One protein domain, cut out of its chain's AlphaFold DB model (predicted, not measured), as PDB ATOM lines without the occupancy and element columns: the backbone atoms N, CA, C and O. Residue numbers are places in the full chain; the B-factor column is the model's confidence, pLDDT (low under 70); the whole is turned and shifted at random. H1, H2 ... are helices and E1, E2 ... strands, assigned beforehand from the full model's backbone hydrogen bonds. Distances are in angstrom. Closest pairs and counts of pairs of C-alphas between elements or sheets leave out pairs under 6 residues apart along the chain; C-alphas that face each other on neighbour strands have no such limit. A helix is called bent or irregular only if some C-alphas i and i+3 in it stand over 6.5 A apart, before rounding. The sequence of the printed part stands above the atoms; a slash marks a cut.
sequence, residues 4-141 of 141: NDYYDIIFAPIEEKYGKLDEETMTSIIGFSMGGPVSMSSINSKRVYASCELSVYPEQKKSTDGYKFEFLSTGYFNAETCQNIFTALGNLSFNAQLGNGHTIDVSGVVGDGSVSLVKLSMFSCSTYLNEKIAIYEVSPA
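What this domain is: This is residues 4 to 141 of the 141 residues of an uncharacterized protein of Agarivorans sp. B2Z047 (UniProt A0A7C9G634). A strongly twisted sheet of six strands curls round two helices, H1 on one face and H2 on the opposite face. The long, bent E5 and E6 hairpin crosses the whole, and short E4 pairs beside one end of E5. The printed part has 138 residues; along it come H1, E1, E2, E3, H2, E4, E5 and E6. The sheet runs E1, E2, E3, E6, E5, E4, mixed in direction, and the class is mixed, helices and strands. The whole is compact, with a radius of gyration of the C-alphas of 13.7 A and spans of 39 by 33 by 30 A.

How they stand to each other: H1, residues 4 to 18, is on the sheet; its C-alpha of Ile 10 and that of Ser 126 in E5, residues 117 to 128, are the closest of the two elements, 5.9 A apart. H1 is irregular, with C-alphas 10 and 13 at 7.2 A. E1, residues 39 to 43, an edge strand, and E2, residues 48 to 52, form an antiparallel hairpin, with N 41 and O 50 at 2.9 A. E2 and E3, residues 68 to 74, are an antiparallel hairpin too, with N 51 and O 71 at 2.9 A; E1, E2 and E3 are a meander, each strand the antiparallel neighbour of the one before. E3 is parallel to E6, residues 131 to 140, with N 70 and O 134 at 3.0 A. The pairing of E3 is staggered: residues 68 to 72 pair with E6, residues 72 to 74 with E2. H2, residues 79 to 95, is on the opposite face from H1; the closest C-alphas of H2 and E3 are those of Phe 86 and Phe 71, 6.5 A apart. H1 and H2 are apart. E4, residues 103 to 105, the other edge strand, is antiparallel to E5, with N 104 and O 118 at 2.8 A. E5 and E6 are an antiparallel hairpin, with N 121 and O 137 at 2.9 A, and E4, E5, E6 are a second meander. E3, H2 and E4 make a split strand-helix-strand unit, a strand, a helix and the next strand along the chain with E6 and E5 between the two strands in the sheet, and its crossover is left-handed. O i to N i+4 pairs are within hydrogen-bond range in 9 of 11 cases in H1 and 11 of 13 in H2.

Where its parts are: H1 begins at C-alpha 4 (-63.139, 22.608, 5.970) and is 18.9 A long. E3 measures 20.4 A and H2 24.7 A, from C-alpha 79 (-48.777, 29.217, -9.898). E5 measures 31.0 A and bends by 56 degrees at residue 124; E6 measures 28.8 A and ends at C-alpha 140 (-34.934, 25.317, -5.621).

The domain as a whole: The C-alphas of Asp 112 and Asn 130 are the two farthest apart, at 41.0 A. The printed part has no cut. The links H1 to E1, E2 to E3 and E4 to E5 are long. The mean pLDDT of the printed part is 93.4; residues 111 and 113 are under 70.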
ATOM      1  N   ASN A   4     -63.316  21.313   5.318       88.25
ATOM      2  CA  ASN A   4     -63.139  22.608   5.970       88.25
ATOM      3  C   ASN A   4     -62.324  22.436   7.252       88.25
ATOM      4  O   ASN A   4     -61.282  23.065   7.394       88.25
ATOM      5  N   ASP A   5     -62.709  21.485   8.111       91.81
ATOM      6  CA  ASP A   5     -61.939  21.166   9.321       91.81
ATOM      7  C   ASP A   5     -60.510  20.707   8.984       91.81
ATOM      8  O   ASP A   5     -59.551  21.019   9.693       91.81
ATOM      9  N   TYR A   6     -60.355  19.932   7.902       92.75
ATOM     10  CA  TYR A   6     -59.042  19.510   7.416       92.75
ATOM     11  C   TYR A   6     -58.182  20.720   7.035       92.75
ATOM     12  O   TYR A   6     -57.048  20.825   7.503       92.75
ATOM     13  N   TYR A   7     -58.704  21.639   6.220       93.06
ATOM     14  CA  TYR A   7     -57.960  22.823   5.797       93.06
ATOM     15  C   TYR A   7     -57.649  23.750   6.970       93.06
ATOM     16  O   TYR A   7     -56.499  24.165   7.102       93.06
ATOM     17  N   ASP A   8     -58.601  23.975   7.875       93.56
ATOM     18  CA  ASP A   8     -58.402  24.796   9.073       93.56
ATOM     19  C   ASP A   8     -57.232  24.280   9.927       93.56
ATOM     20  O   ASP A   8     -56.434  25.059  10.443       93.56
ATOM     21  N   ILE A   9     -57.077  22.957  10.054       95.50
ATOM     22  CA  ILE A   9     -56.006  22.350  10.862       95.50
ATOM     23  C   ILE A   9     -54.679  22.271  10.100       95.50
ATOM     24  O   ILE A   9     -53.612  22.547  10.661       95.50
ATOM     25  N   ILE A  10     -54.710  21.826   8.843       96.31
ATOM     26  CA  ILE A  10     -53.492  21.575   8.068       96.31
ATOM     27  C   ILE A  10     -52.876  22.885   7.584       96.31
ATOM     28  O   ILE A  10     -51.654  23.021   7.627       96.31
ATOM     29  N   PHE A  11     -53.684  23.869   7.190       96.44
ATOM     30  CA  PHE A  11     -53.199  25.140   6.656       96.44
ATOM     31  C   PHE A  11     -53.056  26.253   7.695       96.44
ATOM     32  O   PHE A  11     -52.400  27.246   7.383       96.44
ATOM     33  N   ALA A  12     -53.508  26.069   8.943       97.12
ATOM     34  CA  ALA A  12     -53.261  27.029  10.026       97.12
ATOM     35  C   ALA A  12     -51.796  27.519  10.115       97.12
ATOM     36  O   ALA A  12     -51.595  28.728  10.201       97.12
ATOM     37  N   PRO A  13     -50.752  26.666  10.012       97.94
ATOM     38  CA  PRO A  13     -49.362  27.136  10.036       97.94
ATOM     39  C   PRO A  13     -48.970  28.002   8.827       97.94
ATOM     40  O   PRO A  13     -48.100  28.869   8.937       97.94
ATOM     41  N   ILE A  14     -49.583  27.769   7.659       97.56
ATOM     42  CA  ILE A  14     -49.393  28.624   6.478       97.56
ATOM     43  C   ILE A  14     -50.048  29.975   6.751       97.56
ATOM     44  O   ILE A  14     -49.410  31.008   6.547       97.56
ATOM     45  N   GLU A  15     -51.283  29.969   7.251       97.06
ATOM     46  CA  GLU A  15     -52.038  31.193   7.498       97.06
ATOM     47  C   GLU A  15     -51.446  32.052   8.617       97.06
ATOM     48  O   GLU A  15     -51.382  33.276   8.493       97.06
ATOM     49  N   GLU A  16     -50.937  31.426   9.676       97.50
ATOM     50  CA  GLU A  16     -50.236  32.106  10.766       97.50
ATOM     51  C   GLU A  16     -48.988  32.836  10.253       97.50
ATOM     52  O   GLU A  16     -48.719  33.977  10.634       97.50
ATOM     53  N   LYS A  17     -48.229  32.200   9.352       97.88
ATOM     54  CA  LYS A  17     -46.959  32.744   8.859       97.88
ATOM     55  C   LYS A  17     -47.129  33.725   7.701       97.88
ATOM     56  O   LYS A  17     -46.404  34.718   7.621       97.88
ATOM     57  N   TYR A  18     -48.044  33.442   6.781       96.88
ATOM     58  CA  TYR A  18     -48.169  34.158   5.513       96.88
ATOM     59  C   TYR A  18     -49.490  34.918   5.362       96.88
ATOM     60  O   TYR A  18     -49.601  35.730   4.444       96.88
ATOM     61  N   GLY A  19     -50.437  34.787   6.288       96.19
ATOM     62  CA  GLY A  19     -51.773  35.381   6.203       96.19
ATOM     63  C   GLY A  19     -52.793  34.433   5.572       96.19
ATOM     64  O   GLY A  19     -52.432  33.373   5.079       96.19
ATOM     65  N   LYS A  20     -54.070  34.823   5.598       95.75
ATOM     66  CA  LYS A  20     -55.172  33.978   5.123       95.75
ATOM     67  C   LYS A  20     -55.007  33.548   3.668       95.75
ATOM     68  O   LYS A  20     -54.553  34.352   2.849       95.75
ATOM     69  N   LEU A  21     -55.414  32.316   3.380       93.75
ATOM     70  CA  LEU A  21     -55.563  31.818   2.017       93.75
ATOM     71  C   LEU A  21     -56.664  32.597   1.282       93.75
ATOM     72  O   LEU A  21     -57.633  33.064   1.886       93.75
ATOM     73  N   ASP A  22     -56.487  32.753  -0.024       93.00
ATOM     74  CA  ASP A  22     -57.495  33.302  -0.920       93.00
ATOM     75  C   ASP A  22     -58.707  32.349  -0.967       93.00
ATOM     76  O   ASP A  22     -58.552  31.131  -0.886       93.00
ATOM     77  N   GLU A  23     -59.920  32.895  -1.113       86.19
ATOM     78  CA  GLU A  23     -61.161  32.095  -1.148       86.19
ATOM     79  C   GLU A  23     -61.241  31.171  -2.375       86.19
ATOM     80  O   GLU A  23     -61.954  30.167  -2.365       86.19
ATOM     81  N   GLU A  24     -60.518  31.512  -3.443       83.38
ATOM     82  CA  GLU A  24     -60.480  30.732  -4.674       83.38
ATOM     83  C   GLU A  24     -59.392  29.653  -4.619       83.38
ATOM     84  O   GLU A  24     -58.191  29.935  -4.565       83.38
ATOM     85  N   THR A  25     -59.820  28.397  -4.728       81.12
ATOM     86  CA  THR A  25     -58.931  27.253  -4.951       81.12
ATOM     87  C   THR A  25     -58.727  27.045  -6.449       81.12
ATOM     88  O   THR A  25     -59.682  26.945  -7.221       81.12
ATOM     89  N   MET A  26     -57.474  26.902  -6.878       81.25
ATOM     90  CA  MET A  26     -57.145  26.507  -8.246       81.25
ATOM     91  C   MET A  26     -57.462  25.022  -8.439       81.25
ATOM     92  O   MET A  26     -56.646  24.159  -8.116       81.25
ATOM     93  N   THR A  27     -58.649  24.719  -8.959       80.56
ATOM     94  CA  THR A  27     -59.114  23.349  -9.235       80.56
ATOM     95  C   THR A  27     -59.144  23.047 -10.731       80.56
ATOM     96  O   THR A  27     -59.409  23.934 -11.542       80.56
ATOM     97  N   SER A  28     -58.945  21.783 -11.110       73.19
ATOM     98  CA  SER A  28     -59.127  21.307 -12.489       73.19
ATOM     99  C   SER A  28     -60.471  20.598 -12.672       73.19
ATOM    100  O   SER A  28     -60.977  19.962 -11.751       73.19
ATOM    101  N   ILE A  29     -61.019  20.659 -13.895       74.12
ATOM    102  CA  ILE A  29     -62.227  19.914 -14.303       74.12
ATOM    103  C   ILE A  29     -62.020  18.406 -14.107       74.12
ATOM    104  O   ILE A  29     -62.921  17.695 -13.668       74.12
ATOM    105  N   ILE A  30     -60.821  17.920 -14.438       77.88
ATOM    106  CA  ILE A  30     -60.400  16.544 -14.178       77.88
ATOM    107  C   ILE A  30     -59.626  16.558 -12.863       77.88
ATOM    108  O   ILE A  30     -58.595  17.226 -12.772       77.88
ATOM    109  N   GLY A  31     -60.125  15.845 -11.855       82.12
ATOM    110  CA  GLY A  31     -59.451  15.713 -10.563       82.12
ATOM    111  C   GLY A  31     -58.164  14.889 -10.650       82.12
ATOM    112  O   GLY A  31     -57.975  14.099 -11.578       82.12
ATOM    113  N   PHE A  32     -57.293  15.040  -9.651       90.44
ATOM    114  CA  PHE A  32     -55.982  14.381  -9.614       90.44
ATOM    115  C   PHE A  32     -56.066  12.849  -9.737       90.44
ATOM    116  O   PHE A  32     -55.339  12.250 -10.527       90.44
ATOM    117  N   SER A  33     -57.034  12.211  -9.070       85.06
ATOM    118  CA  SER A  33     -57.275  10.759  -9.172       85.06
ATOM    119  C   SER A  33     -57.608  10.264 -10.583       85.06
ATOM    120  O   SER A  33     -57.454   9.080 -10.871       85.06
ATOM    121  N   MET A  34     -58.060  11.157 -11.464       84.19
ATOM    122  CA  MET A  34     -58.404  10.866 -12.855       84.19
ATOM    123  C   MET A  34     -57.295  11.300 -13.831       84.19
ATOM    124  O   MET A  34     -57.525  11.350 -15.038       84.19
ATOM    125  N   GLY A  35     -56.101  11.620 -13.321       85.88
ATOM    126  CA  GLY A  35     -54.951  12.061 -14.113       85.88
ATOM    127  C   GLY A  35     -54.895  13.568 -14.375       85.88
ATOM    128  O   GLY A  35     -54.101  14.006 -15.205       85.88
ATOM    129  N   GLY A  36     -55.731  14.362 -13.701       91.75
ATOM    130  CA  GLY A  36     -55.628  15.821 -13.719       91.75
ATOM    131  C   GLY A  36     -54.516  16.358 -12.806       91.75
ATOM    132  O   GLY A  36     -53.866  15.587 -12.098       91.75
ATOM    133  N   PRO A  37     -54.281  17.680 -12.797       93.56
ATOM    134  CA  PRO A  37     -53.348  18.304 -11.869       93.56
ATOM    135  C   PRO A  37     -53.886  18.306 -10.435       93.56
ATOM    136  O   PRO A  37     -55.094  18.204 -10.202       93.56
ATOM    137  N   VAL A  38     -52.983  18.478  -9.468       94.44
ATOM    138  CA  VAL A  38     -53.387  18.734  -8.079       94.44
ATOM    139  C   VAL A  38     -54.094  20.084  -7.961       94.44
ATOM    140  O   VAL A  38     -53.721  21.067  -8.616       94.44
ATOM    141  N   SER A  39     -55.104  20.132  -7.094       94.88
ATOM    142  CA  SER A  39     -55.722  21.389  -6.677       94.88
ATOM    143  C   SER A  39     -54.764  22.169  -5.780       94.88
ATOM    144  O   SER A  39     -53.965  21.568  -5.054       94.88
ATOM    145  N   MET A  40     -54.840  23.500  -5.810       95.81
ATOM    146  CA  MET A  40     -54.007  24.352  -4.960       95.81
ATOM    147  C   MET A  40     -54.795  25.469  -4.288       95.81
ATOM    148  O   MET A  40     -55.582  26.154  -4.937       95.81
ATOM    149  N   SER A  41     -54.499  25.697  -3.012       96.00
ATOM    150  CA  SER A  41     -54.843  26.929  -2.302       96.00
ATOM    151  C   SER A  41     -53.691  27.917  -2.427       96.00
ATOM    152  O   SER A  41     -52.538  27.519  -2.630       96.00
ATOM    153  N   SER A  42     -53.980  29.210  -2.322       96.44
ATOM    154  CA  SER A  42     -52.970  30.232  -2.584       96.44
ATOM    155  C   SER A  42     -53.116  31.473  -1.717       96.44
ATOM    156  O   SER A  42     -54.173  31.735  -1.166       96.44
ATOM    157  N   ILE A  43     -52.029  32.233  -1.610       96.12
ATOM    158  CA  ILE A  43     -52.035  33.649  -1.235       96.12
ATOM    159  C   ILE A  43     -51.353  34.362  -2.397       96.12
ATOM    160  O   ILE A  43     -50.130  34.552  -2.401       96.12
ATOM    161  N   ASN A  44     -52.117  34.696  -3.436       90.75
ATOM    162  CA  ASN A  44     -51.563  35.135  -4.720       90.75
ATOM    163  C   ASN A  44     -50.704  36.393  -4.580       90.75
ATOM    164  O   ASN A  44     -49.620  36.482  -5.162       90.75
ATOM    165  N   SER A  45     -51.124  37.323  -3.718       91.88
ATOM    166  CA  SER A  45     -50.379  38.553  -3.409       91.88
ATOM    167  C   SER A  45     -48.964  38.305  -2.863       91.88
ATOM    168  O   SER A  45     -48.113  39.191  -2.939       91.88
ATOM    169  N   LYS A  46     -48.694  37.103  -2.338       93.75
ATOM    170  CA  LYS A  46     -47.410  36.692  -1.755       93.75
ATOM    171  C   LYS A  46     -46.744  35.532  -2.496       93.75
ATOM    172  O   LYS A  46     -45.674  35.098  -2.075       93.75
ATOM    173  N   ARG A  47     -47.342  35.043  -3.592       95.44
ATOM    174  CA  ARG A  47     -46.882  33.852  -4.333       95.44
ATOM    175  C   ARG A  47     -46.662  32.651  -3.405       95.44
ATOM    176  O   ARG A  47     -45.623  31.993  -3.462       95.44
ATOM    177  N   VAL A  48     -47.626  32.416  -2.522       97.75
ATOM    178  CA  VAL A  48     -47.674  31.227  -1.668       97.75
ATOM    179  C   VAL A  48     -48.691  30.275  -2.270       97.75
ATOM    180  O   VAL A  48     -49.819  30.688  -2.519       97.75
ATOM    181  N   TYR A  49     -48.292  29.030  -2.510       97.88
ATOM    182  CA  TYR A  49     -49.150  28.009  -3.113       97.88
ATOM    183  C   TYR A  49     -49.009  26.708  -2.337       97.88
ATOM    184  O   TYR A  49     -47.883  26.264  -2.104       97.88
ATOM    185  N   ALA A  50     -50.130  26.098  -1.962       98.00
ATOM    186  CA  ALA A  50     -50.177  24.840  -1.230       98.00
ATOM    187  C   ALA A  50     -51.031  23.817  -1.980       98.00
ATOM    188  O   ALA A  50     -52.135  24.150  -2.415       98.00
ATOM    189  N   SER A  51     -50.548  22.581  -2.132       97.69
ATOM    190  CA  SER A  51     -51.380  21.501  -2.670       97.69
ATOM    191  C   SER A  51     -52.534  21.195  -1.724       97.69
ATOM    192  O   SER A  51     -52.427  21.367  -0.510       97.69
ATOM    193  N   CYS A  52     -53.646  20.760  -2.299       94.88
ATOM    194  CA  CYS A  52     -54.843  20.389  -1.569       94.88
ATOM    195  C   CYS A  52     -55.135  18.903  -1.756       94.88
ATOM    196  O   CYS A  52     -55.076  18.386  -2.872       94.88
ATOM    197  N   GLU A  53     -55.518  18.258  -0.657       91.75
ATOM    198  CA  GLU A  53     -56.054  16.896  -0.606       91.75
ATOM    199  C   GLU A  53     -55.080  15.797  -1.052       91.75
ATOM    200  O   GLU A  53     -55.462  14.632  -1.099       91.75
ATOM    201  N   LEU A  54     -53.807  16.096  -1.325       94.56
ATOM    202  CA  LEU A  54     -52.849  15.061  -1.702       94.56
ATOM    203  C   LEU A  54     -52.654  14.045  -0.562       94.56
ATOM    204  O   LEU A  54     -52.498  12.845  -0.799       94.56
ATOM    205  N   SER A  55     -52.713  14.515   0.684       95.62
ATOM    206  CA  SER A  55     -52.497  13.678   1.864       95.62
ATOM    207  C   SER A  55     -53.643  12.685   2.131       95.62
ATOM    208  O   SER A  55     -53.460  11.696   2.850       95.62
ATOM    209  N   VAL A  56     -54.816  12.909   1.523       93.50
ATOM    210  CA  VAL A  56     -56.019  12.087   1.734       93.50
ATOM    211  C   VAL A  56     -56.009  10.819   0.884       93.50
ATOM    212  O   VAL A  56     -56.726   9.865   1.197       93.50
ATOM    213  N   TYR A  57     -55.187  10.778  -0.170       93.69
ATOM    214  CA  TYR A  57     -55.092   9.621  -1.051       93.69
ATOM    215  C   TYR A  57     -54.446   8.436  -0.322       93.69
ATOM    216  O   TYR A  57     -53.310   8.553   0.164       93.69
ATOM    217  N   PRO A  58     -55.114   7.270  -0.235       94.00
ATOM    218  CA  PRO A  58     -54.539   6.089   0.404       94.00
ATOM    219  C   PRO A  58     -53.259   5.613  -0.300       94.00
ATOM    220  O   PRO A  58     -52.349   5.144   0.383       94.00
ATOM    221  N   GLU A  59     -53.154   5.818  -1.613       95.94
ATOM    222  CA  GLU A  59     -52.021   5.450  -2.467       95.94
ATOM    223  C   GLU A  59     -50.738   6.221  -2.140       95.94
ATOM    224  O   GLU A  59     -49.645   5.705  -2.381       95.94
ATOM    225  N   GLN A  60     -50.843   7.428  -1.566       97.25
ATOM    226  CA  GLN A  60     -49.666   8.206  -1.182       97.25
ATOM    227  C   GLN A  60     -48.813   7.405  -0.194       97.25
ATOM    228  O   GLN A  60     -49.257   7.063   0.908       97.25
ATOM    229  N   LYS A  61     -47.556   7.131  -0.537       98.06
ATOM    230  CA  LYS A  61     -46.622   6.549   0.422       98.06
ATOM    231  C   LYS A  61     -46.343   7.576   1.506       98.06
ATOM    232  O   LYS A  61     -46.038   8.728   1.212       98.06
ATOM    233  N   LYS A  62     -46.428   7.147   2.769       98.00
ATOM    234  CA  LYS A  62     -46.022   7.997   3.891       98.00
ATOM    235  C   LYS A  62     -44.573   8.428   3.699       98.00
ATOM    236  O   LYS A  62     -43.766   7.646   3.193       98.00
ATOM    237  N   SER A  63     -44.253   9.642   4.121       98.12
ATOM    238  CA  SER A  63     -42.920  10.207   4.012       98.12
ATOM    239  C   SER A  63     -41.874   9.395   4.779       98.12
ATOM    240  O   SER A  63     -42.224   8.494   5.545       98.12
ATOM    241  N   THR A  64     -40.586   9.707   4.609       97.44
ATOM    242  CA  THR A  64     -39.493   9.090   5.392       97.44
ATOM    243  C   THR A  64     -39.674   9.265   6.901       97.44
ATOM    244  O   THR A  64     -39.212   8.431   7.672       97.44
ATOM    245  N   ASP A  65     -40.394  10.309   7.315       95.00
ATOM    246  CA  ASP A  65     -40.740  10.601   8.710       95.00
ATOM    247  C   ASP A  65     -42.044   9.909   9.168       95.00
ATOM    248  O   ASP A  65     -42.447  10.022  10.326       95.00
ATOM    249  N   GLY A  66     -42.714   9.179   8.270       96.75
ATOM    250  CA  GLY A  66     -43.936   8.430   8.554       96.75
ATOM    251  C   GLY A  66     -45.230   9.244   8.464       96.75
ATOM    252  O   GLY A  66     -46.215   8.849   9.089       96.75
ATOM    253  N   TYR A  67     -45.259  10.340   7.699       97.56
ATOM    254  CA  TYR A  67     -46.427  11.229   7.581       97.56
ATOM    255  C   TYR A  67     -47.101  11.133   6.214       97.56
ATOM    256  O   TYR A  67     -46.432  10.928   5.204       97.56
ATOM    257  N   LYS A  68     -48.418  11.332   6.153       97.75
ATOM    258  CA  LYS A  68     -49.054  11.813   4.912       97.75
ATOM    259  C   LYS A  68     -48.679  13.283   4.707       97.75
ATOM    260  O   LYS A  68     -48.228  13.919   5.659       97.75
ATOM    261  N   PHE A  69     -48.785  13.829   3.498       98.44
ATOM    262  CA  PHE A  69     -48.305  15.197   3.283       98.44
ATOM    263  C   PHE A  69     -48.933  15.968   2.123       98.44
ATOM    264  O   PHE A  69     -49.395  15.385   1.143       98.44
ATOM    265  N   GLU A  70     -48.855  17.292   2.257       98.44
ATOM    266  CA  GLU A  70     -49.068  18.304   1.218       98.44
ATOM    267  C   GLU A  70     -47.743  19.005   0.869       98.44
ATOM    268  O   GLU A  70     -46.757  18.936   1.614       98.44
ATOM    269  N   PHE A  71     -47.726  19.714  -0.255       98.62
ATOM    270  CA  PHE A  71     -46.616  20.550  -0.698       98.62
ATOM    271  C   PHE A  71     -46.935  22.033  -0.557       98.62
ATOM    272  O   PHE A  71     -48.079  22.448  -0.705       98.62
ATOM    273  N   LEU A  72     -45.902  22.833  -0.315       98.62
ATOM    274  CA  LEU A  72     -45.959  24.288  -0.213       98.62
ATOM    275  C   LEU A  72     -44.833  24.900  -1.045       98.62
ATOM    276  O   LEU A  72     -43.734  24.365  -1.081       98.62
ATOM    277  N   SER A  73     -45.053  26.052  -1.665       97.75
ATOM    278  CA  SER A  73     -43.970  26.883  -2.195       97.75
ATOM    279  C   SER A  73     -44.198  28.334  -1.815       97.75
ATOM    280  O   SER A  73     -45.340  28.799  -1.804       97.75
ATOM    281  N   THR A  74     -43.113  29.042  -1.489       96.25
ATOM    282  CA  THR A  74     -43.173  30.415  -0.980       96.25
ATOM    283  C   THR A  74     -42.259  31.337  -1.792       96.25
ATOM    284  O   THR A  74     -41.043  31.351  -1.658       96.25
ATOM    285  N   GLY A  75     -42.840  32.105  -2.718       90.88
ATOM    286  CA  GLY A  75     -42.128  33.141  -3.478       90.88
ATOM    287  C   GLY A  75     -41.184  32.657  -4.589       90.88
ATOM    288  O   GLY A  75     -40.805  33.467  -5.435       90.88
ATOM    289  N   TYR A  76     -40.834  31.368  -4.641       90.19
ATOM    290  CA  TYR A  76     -39.887  30.827  -5.624       90.19
ATOM    291  C   TYR A  76     -40.488  30.676  -7.025       90.19
ATOM    292  O   TYR A  76     -39.860  31.026  -8.022       90.19
ATOM    293  N   PHE A  77     -41.721  30.181  -7.100       92.75
ATOM    294  CA  PHE A  77     -42.355  29.764  -8.350       92.75
ATOM    295  C   PHE A  77     -43.624  30.569  -8.629       92.75
ATOM    296  O   PHE A  77     -44.113  31.324  -7.782       92.75
ATOM    297  N   ASN A  78     -44.079  30.563  -9.878       92.69
ATOM    298  CA  ASN A  78     -45.416  31.054 -10.213       92.69
ATOM    299  C   ASN A  78     -46.429  29.905 -10.024       92.69
ATOM    300  O   ASN A  78     -46.029  28.763  -9.794       92.69
ATOM    301  N   ALA A  79     -47.725  30.207 -10.115       93.19
ATOM    302  CA  ALA A  79     -48.777  29.217  -9.898       93.19
ATOM    303  C   ALA A  79     -48.675  28.012 -10.854       93.19
ATOM    304  O   ALA A  79     -48.774  26.871 -10.416       93.19
ATOM    305  N   GLU A  80     -48.415  28.245 -12.143       92.31
ATOM    306  CA  GLU A  80     -48.297  27.185 -13.154       92.31
ATOM    307  C   GLU A  80     -47.128  26.237 -12.850       92.31
ATOM    308  O   GLU A  80     -47.294  25.019 -12.797       92.31
ATOM    309  N   THR A  81     -45.947  26.790 -12.564       93.50
ATOM    310  CA  THR A  81     -44.765  26.015 -12.175       93.50
ATOM    311  C   THR A  81     -45.015  25.237 -10.881       93.50
ATOM    312  O   THR A  81     -44.659  24.062 -10.809       93.50
ATOM    313  N   CYS A  82     -45.668  25.845  -9.880       95.44
ATOM    314  CA  CYS A  82     -46.082  25.143  -8.664       95.44
ATOM    315  C   CYS A  82     -46.995  23.960  -8.976       95.44
ATOM    316  O   CYS A  82     -46.726  22.857  -8.507       95.44
ATOM    317  N   GLN A  83     -48.031  24.153  -9.793       94.69
ATOM    318  CA  GLN A  83     -48.983  23.093 -10.113       94.69
ATOM    319  C   GLN A  83     -48.311  21.931 -10.845       94.69
ATOM    320  O   GLN A  83     -48.555  20.771 -10.504       94.69
ATOM    321  N   ASN A  84     -47.426  22.226 -11.800       94.62
ATOM    322  CA  ASN A  84     -46.675  21.211 -12.536       94.62
ATOM    323  C   ASN A  84     -45.757  20.410 -11.603       94.62
ATOM    324  O   ASN A  84     -45.793  19.177 -11.607       94.62
ATOM    325  N   ILE A  85     -44.983  21.097 -10.755       96.38
ATOM    326  CA  ILE A  85     -44.085  20.450  -9.793       96.38
ATOM    327  C   ILE A  85     -44.886  19.628  -8.777       96.38
ATOM    328  O   ILE A  85     -44.589  18.452  -8.581       96.38
ATOM    329  N   PHE A  86     -45.922  20.192  -8.153       97.62
ATOM    330  CA  PHE A  86     -46.713  19.487  -7.141       97.62
ATOM    331  C   PHE A  86     -47.460  18.289  -7.723       97.62
ATOM    332  O   PHE A  86     -47.529  17.250  -7.073       97.62
ATOM    333  N   THR A  87     -47.954  18.382  -8.960       96.56
ATOM    334  CA  THR A  87     -48.584  17.247  -9.654       96.56
ATOM    335  C   THR A  87     -47.575  16.129  -9.900       96.56
ATOM    336  O   THR A  87     -47.853  14.960  -9.625       96.56
ATOM    337  N   ALA A  88     -46.376  16.469 -10.376       96.50
ATOM    338  CA  ALA A  88     -45.315  15.496 -10.612       96.50
ATOM    339  C   ALA A  88     -44.850  14.822  -9.314       96.50
ATOM    340  O   ALA A  88     -44.750  13.595  -9.251       96.50
ATOM    341  N   LEU A  89     -44.623  15.610  -8.262       97.88
ATOM    342  CA  LEU A  89     -44.246  15.104  -6.944       97.88
ATOM    343  C   LEU A  89     -45.374  14.290  -6.300       97.88
ATOM    344  O   LEU A  89     -45.103  13.274  -5.663       97.88
ATOM    345  N   GLY A  90     -46.632  14.681  -6.505       97.44
ATOM    346  CA  GLY A  90     -47.806  13.924  -6.080       97.44
ATOM    347  C   GLY A  90     -47.849  12.545  -6.730       97.44
ATOM    348  O   GLY A  90     -47.912  11.538  -6.029       97.44
ATOM    349  N   ASN A  91     -47.684  12.471  -8.050       96.56
ATOM    350  CA  ASN A  91     -47.599  11.193  -8.766       96.56
ATOM    351  C   ASN A  91     -46.391  10.354  -8.322       96.56
ATOM    352  O   ASN A  91     -46.486   9.135  -8.148       96.56
ATOM    353  N   LEU A  92     -45.245  11.001  -8.095       96.88
ATOM    354  CA  LEU A  92     -44.053  10.335  -7.579       96.88
ATOM    355  C   LEU A  92     -44.299   9.761  -6.178       96.88
ATOM    356  O   LEU A  92     -43.866   8.643  -5.908       96.88
ATOM    357  N   SER A  93     -45.039  10.468  -5.319       97.69
ATOM    358  CA  SER A  93     -45.332  10.044  -3.944       97.69
ATOM    359  C   SER A  93     -46.133   8.744  -3.845       97.69
ATOM    360  O   SER A  93     -46.116   8.085  -2.809       97.69
ATOM    361  N   PHE A  94     -46.806   8.324  -4.918       96.75
ATOM    362  CA  PHE A  94     -47.519   7.041  -4.953       96.75
ATOM    363  C   PHE A  94     -46.552   5.868  -5.180       96.75
ATOM    364  O   PHE A  94     -46.804   4.731  -4.783       96.75
ATOM    365  N   ASN A  95     -45.393   6.145  -5.778       96.50
ATOM    366  CA  ASN A  95     -44.418   5.140  -6.192       96.50
ATOM    367  C   ASN A  95     -43.162   5.143  -5.310       96.50
ATOM    368  O   ASN A  95     -42.602   4.081  -5.019       96.50
ATOM    369  N   ALA A  96     -42.766   6.310  -4.809       97.12
ATOM    370  CA  ALA A  96     -41.569   6.531  -4.013       97.12
ATOM    371  C   ALA A  96     -41.892   7.213  -2.680       97.12
ATOM    372  O   ALA A  96     -42.817   8.014  -2.570       97.12
ATOM    373  N   GLN A  97     -41.099   6.894  -1.658       97.44
ATOM    374  CA  GLN A  97     -41.154   7.586  -0.378       97.44
ATOM    375  C   GLN A  97     -40.387   8.909  -0.492       97.44
ATOM    376  O   GLN A  97     -39.199   8.918  -0.811       97.44
ATOM    377  N   LEU A  98     -41.079  10.021  -0.249       98.00
ATOM    378  CA  LEU A  98     -40.506  11.368  -0.214       98.00
ATOM    379  C   LEU A  98     -40.322  11.823   1.236       98.00
ATOM    380  O   LEU A  98     -40.841  11.187   2.146       98.00
ATOM    381  N   GLY A  99     -39.599  12.907   1.489       96.94
ATOM    382  CA  GLY A  99     -39.480  13.416   2.851       96.94
ATOM    383  C   GLY A  99     -38.471  14.536   3.002       96.94
ATOM    384  O   GLY A  99     -37.918  15.038   2.022       96.94
ATOM    385  N   ASN A 100     -38.257  14.936   4.253       98.06
ATOM    386  CA  ASN A 100     -37.399  16.060   4.589       98.06
ATOM    387  C   ASN A 100     -35.958  15.845   4.093       98.06
ATOM    388  O   ASN A 100     -35.348  14.808   4.342       98.06
ATOM    389  N   GLY A 101     -35.393  16.854   3.435       97.31
ATOM    390  CA  GLY A 101     -34.020  16.853   2.933       97.31
ATOM    391  C   GLY A 101     -33.822  16.167   1.581       97.31
ATOM    392  O   GLY A 101     -32.708  16.211   1.065       97.31
ATOM    393  N   HIS A 102     -34.857  15.568   0.983       98.06
ATOM    394  CA  HIS A 102     -34.751  15.017  -0.368       98.06
ATOM    395  C   HIS A 102     -34.540  16.124  -1.405       98.06
ATOM    396  O   HIS A 102     -35.225  17.147  -1.375       98.06
ATOM    397  N   THR A 103     -33.643  15.863  -2.355       97.75
ATOM    398  CA  THR A 103     -33.455  16.661  -3.570       97.75
ATOM    399  C   THR A 103     -33.938  15.853  -4.767       97.75
ATOM    400  O   THR A 103     -33.577  14.685  -4.908       97.75
ATOM    401  N   ILE A 104     -34.778  16.453  -5.604       97.31
ATOM    402  CA  ILE A 104     -35.525  15.765  -6.659       97.31
ATOM    403  C   ILE A 104     -35.340  16.515  -7.972       97.31
ATOM    404  O   ILE A 104     -35.482  17.736  -8.015       97.31
ATOM    405  N   ASP A 105     -35.047  15.770  -9.035       95.12
ATOM    406  CA  ASP A 105     -34.981  16.301 -10.392       95.12
ATOM    407  C   ASP A 105     -36.388  16.548 -10.950       95.12
ATOM    408  O   ASP A 105     -37.222  15.644 -10.998       95.12
ATOM    409  N   VAL A 106     -36.643  17.795 -11.345       94.62
ATOM    410  CA  VAL A 106     -37.904  18.282 -11.924       94.62
ATOM    411  C   VAL A 106     -37.709  18.871 -13.325       94.62
ATOM    412  O   VAL A 106     -38.625  19.483 -13.876       94.62
ATOM    413  N   SER A 107     -36.541  18.671 -13.937       90.75
ATOM    414  CA  SER A 107     -36.222  19.199 -15.272       90.75
ATOM    415  C   SER A 107     -37.213  18.748 -16.350       90.75
ATOM    416  O   SER A 107     -37.493  19.489 -17.287       90.75
ATOM    417  N   GLY A 108     -37.799  17.556 -16.198       87.38
ATOM    418  CA  GLY A 108     -38.805  17.020 -17.119       87.38
ATOM    419  C   GLY A 108     -40.204  17.633 -16.993       87.38
ATOM    420  O   GLY A 108     -41.061  17.313 -17.813       87.38
ATOM    421  N   VAL A 109     -40.464  18.466 -15.977       88.25
ATOM    422  CA  VAL A 109     -41.801  19.037 -15.709       88.25
ATOM    423  C   VAL A 109     -41.820  20.565 -15.697       88.25
ATOM    424  O   VAL A 109     -42.885  21.168 -15.813       88.25
ATOM    425  N   VAL A 110     -40.649  21.200 -15.610       80.69
ATOM    426  CA  VAL A 110     -40.482  22.653 -15.694       80.69
ATOM    427  C   VAL A 110     -39.958  23.003 -17.093       80.69
ATOM    428  O   VAL A 110     -38.762  22.945 -17.368       80.69
ATOM    429  N   GLY A 111     -40.879  23.318 -18.009       65.81
ATOM    430  CA  GLY A 111     -40.604  23.415 -19.452       65.81
ATOM    431  C   GLY A 111     -39.713  24.579 -19.906       65.81
ATOM    432  O   GLY A 111     -39.283  24.589 -21.058       65.81
ATOM    433  N   ASP A 112     -39.418  25.547 -19.037       72.06
ATOM    434  CA  ASP A 112     -38.555  26.696 -19.345       72.06
ATOM    435  C   ASP A 112     -37.096  26.510 -18.886       72.06
ATOM    436  O   ASP A 112     -36.260  27.386 -19.113       72.06
ATOM    437  N   GLY A 113     -36.775  25.377 -18.246       66.19
ATOM    438  CA  GLY A 113     -35.441  25.094 -17.713       66.19
ATOM    439  C   GLY A 113     -35.024  25.993 -16.543       66.19
ATOM    440  O   GLY A 113     -33.854  25.972 -16.159       66.19
ATOM    441  N   SER A 114     -35.947  26.773 -15.967       72.38
ATOM    442  CA  SER A 114     -35.662  27.694 -14.859       72.38
ATOM    443  C   SER A 114     -35.262  26.975 -13.571       72.38
ATOM    444  O   SER A 114     -34.499  27.526 -12.778       72.38
ATOM    445  N   VAL A 115     -35.732  25.735 -13.381       82.38
ATOM    446  CA  VAL A 115     -35.371  24.859 -12.265       82.38
ATOM    447  C   VAL A 115     -35.244  23.416 -12.728       82.38
ATOM    448  O   VAL A 115     -36.147  22.863 -13.348       82.38
ATOM    449  N   SER A 116     -34.125  22.794 -12.368       88.25
ATOM    450  CA  SER A 116     -33.862  21.373 -12.603       88.25
ATOM    451  C   SER A 116     -33.934  20.536 -11.333       88.25
ATOM    452  O   SER A 116     -34.269  19.363 -11.414       88.25
ATOM    453  N   LEU A 117     -33.663  21.118 -10.163       95.31
ATOM    454  CA  LEU A 117     -33.668  20.424  -8.879       95.31
ATOM    455  C   LEU A 117     -34.491  21.199  -7.852       95.31
ATOM    456  O   LEU A 117     -34.323  22.410  -7.697       95.31
ATOM    457  N   VAL A 118     -35.325  20.485  -7.102       97.31
ATOM    458  CA  VAL A 118     -36.019  21.022  -5.926       97.31
ATOM    459  C   VAL A 118     -35.628  20.264  -4.674       97.31
ATOM    460  O   VAL A 118     -35.364  19.064  -4.720       97.31
ATOM    461  N   LYS A 119     -35.626  20.961  -3.544       98.12
ATOM    462  CA  LYS A 119     -35.440  20.392  -2.218       98.12
ATOM    463  C   LYS A 119     -36.765  20.383  -1.468       98.12
ATOM    464  O   LYS A 119     -37.504  21.364  -1.503       98.12
ATOM    465  N   LEU A 120     -37.024  19.292  -0.752       98.62
ATOM    466  CA  LEU A 120     -38.113  19.190   0.212       98.62
ATOM    467  C   LEU A 120     -37.605  19.541   1.610       98.62
ATOM    468  O   LEU A 120     -36.650  18.935   2.098       98.62
ATOM    469  N   SER A 121     -38.254  20.493   2.274       98.44
ATOM    470  CA  SER A 121     -37.977  20.845   3.671       98.44
ATOM    471  C   SER A 121     -39.262  20.777   4.485       98.44
ATOM    472  O   SER A 121     -40.292  21.281   4.057       98.44
ATOM    473  N   MET A 122     -39.232  20.138   5.654       98.19
ATOM    474  CA  MET A 122     -40.387  20.099   6.553       98.19
ATOM    475  C   MET A 122     -40.769  21.526   6.961       98.19
ATOM    476  O   MET A 122     -39.982  22.208   7.616       98.19
ATOM    477  N   PHE A 123     -41.971  21.961   6.589       98.44
ATOM    478  CA  PHE A 123     -42.510  23.265   6.959       98.44
ATOM    479  C   PHE A 123     -43.282  23.184   8.276       98.44
ATOM    480  O   PHE A 123     -43.006  23.930   9.215       98.44
ATOM    481  N   SER A 124     -44.232  22.255   8.356       98.25
ATOM    482  CA  SER A 124     -45.060  22.031   9.539       98.25
ATOM    483  C   SER A 124     -45.553  20.587   9.594       98.25
ATOM    484  O   SER A 124     -45.467  19.841   8.619       98.25
ATOM    485  N   CYS A 125     -46.073  20.191  10.752       97.56
ATOM    486  CA  CYS A 125     -46.772  18.929  10.937       97.56
ATOM    487  C   CYS A 125     -47.962  19.157  11.868       97.56
ATOM    488  O   CYS A 125     -47.801  19.703  12.959       97.56
ATOM    489  N   SER A 126     -49.122  18.664  11.457       96.88
ATOM    490  CA  SER A 126     -50.376  18.713  12.203       96.88
ATOM    491  C   SER A 126     -50.936  17.298  12.375       96.88
ATOM    492  O   SER A 126     -50.464  16.341  11.761       96.88
ATOM    493  N   THR A 127     -51.924  17.134  13.253       96.00
ATOM    494  CA  THR A 127     -52.652  15.865  13.414       96.00
ATOM    495  C   THR A 127     -54.123  16.082  13.094       96.00
ATOM    496  O   THR A 127     -54.744  16.959  13.685       96.00
ATOM    497  N   TYR A 128     -54.682  15.263  12.206       93.50
ATOM    498  CA  TYR A 128     -56.102  15.263  11.855       93.50
ATOM    499  C   TYR A 128     -56.641  13.833  11.928       93.50
ATOM    500  O   TYR A 128     -56.066  12.924  11.336       93.50
ATOM    501  N   LEU A 129     -57.719  13.612  12.690       91.38
ATOM    502  CA  LEU A 129     -58.330  12.286  12.904       91.38
ATOM    503  C   LEU A 129     -57.310  11.168  13.230       91.38
ATOM    504  O   LEU A 129     -57.412  10.053  12.724       91.38
ATOM    505  N   ASN A 130     -56.337  11.467  14.100       90.69
ATOM    506  CA  ASN A 130     -55.222  10.592  14.508       90.69
ATOM    507  C   ASN A 130     -54.162  10.282  13.430       90.69
ATOM    508  O   ASN A 130     -53.236   9.520  13.706       90.69
ATOM    509  N   GLU A 131     -54.239  10.883  12.243       93.69
ATOM    510  CA  GLU A 131     -53.188  10.810  11.226       93.69
ATOM    511  C   GLU A 131     -52.294  12.054  11.309       93.69
ATOM    512  O   GLU A 131     -52.778  13.182  11.443       93.69
ATOM    513  N   LYS A 132     -50.973  11.853  11.250       96.38
ATOM    514  CA  LYS A 132     -50.004  12.951  11.199       96.38
ATOM    515  C   LYS A 132     -49.785  13.362   9.751       96.38
ATOM    516  O   LYS A 132     -49.414  12.530   8.919       96.38
ATOM    517  N   ILE A 133     -49.989  14.644   9.481       98.00
ATOM    518  CA  ILE A 133     -49.889  15.226   8.149       98.00
ATOM    519  C   ILE A 133     -48.844  16.332   8.176       98.00
ATOM    520  O   ILE A 133     -48.927  17.261   8.979       98.00
ATOM    521  N   ALA A 134     -47.854  16.210   7.302       98.25
ATOM    522  CA  ALA A 134     -46.806  17.190   7.103       98.25
ATOM    523  C   ALA A 134     -47.135  18.140   5.948       98.25
ATOM    524  O   ALA A 134     -47.809  17.772   4.988       98.25
ATOM    525  N   ILE A 135     -46.577  19.342   6.009       98.62
ATOM    526  CA  ILE A 135     -46.413  20.201   4.841       98.62
ATOM    527  C   ILE A 135     -44.924  20.232   4.530       98.62
ATOM    528  O   ILE A 135     -44.115  20.579   5.392       98.62
ATOM    529  N   TYR A 136     -44.560  19.877   3.301       98.75
ATOM    530  CA  TYR A 136     -43.195  20.015   2.808       98.75
ATOM    531  C   TYR A 136     -43.087  21.248   1.912       98.75
ATOM    532  O   TYR A 136     -43.754  21.348   0.885       98.75
ATOM    533  N   GLU A 137     -42.217  22.178   2.290       98.56
ATOM    534  CA  GLU A 137     -41.818  23.277   1.424       98.56
ATOM    535  C   GLU A 137     -40.939  22.755   0.282       98.56
ATOM    536  O   GLU A 137     -39.977  22.014   0.500       98.56
ATOM    537  N   VAL A 138     -41.290  23.169  -0.931       98.38
ATOM    538  CA  VAL A 138     -40.611  22.901  -2.189       98.38
ATOM    539  C   VAL A 138     -39.932  24.190  -2.637       98.38
ATOM    540  O   VAL A 138     -40.585  25.164  -3.037       98.38
ATOM    541  N   SER A 139     -38.607  24.180  -2.582       97.19
ATOM    542  CA  SER A 139     -37.746  25.279  -3.017       97.19
ATOM    543  C   SER A 139     -36.745  24.785  -4.062       97.19
ATOM    544  O   SER A 139     -36.476  23.583  -4.112       97.19
ATOM    545  N   PRO A 140     -36.139  25.669  -4.871       95.31
ATOM    546  CA  PRO A 140     -34.934  25.317  -5.621       95.31
ATOM    547  C   PRO A 140     -33.870  24.715  -4.684       95.31
ATOM    548  O   PRO A 140     -33.776  25.133  -3.521       95.31
ATOM    549  N   ALA A 141     -33.138  23.708  -5.165       90.12
ATOM    550  CA  ALA A 141     -32.073  23.032  -4.413       90.12
ATOM    551  C   ALA A 141     -30.731  23.775  -4.462       90.12
ATOM    552  O   ALA A 141     -30.447  24.426  -5.493       90.12
TER     553      ALA A 141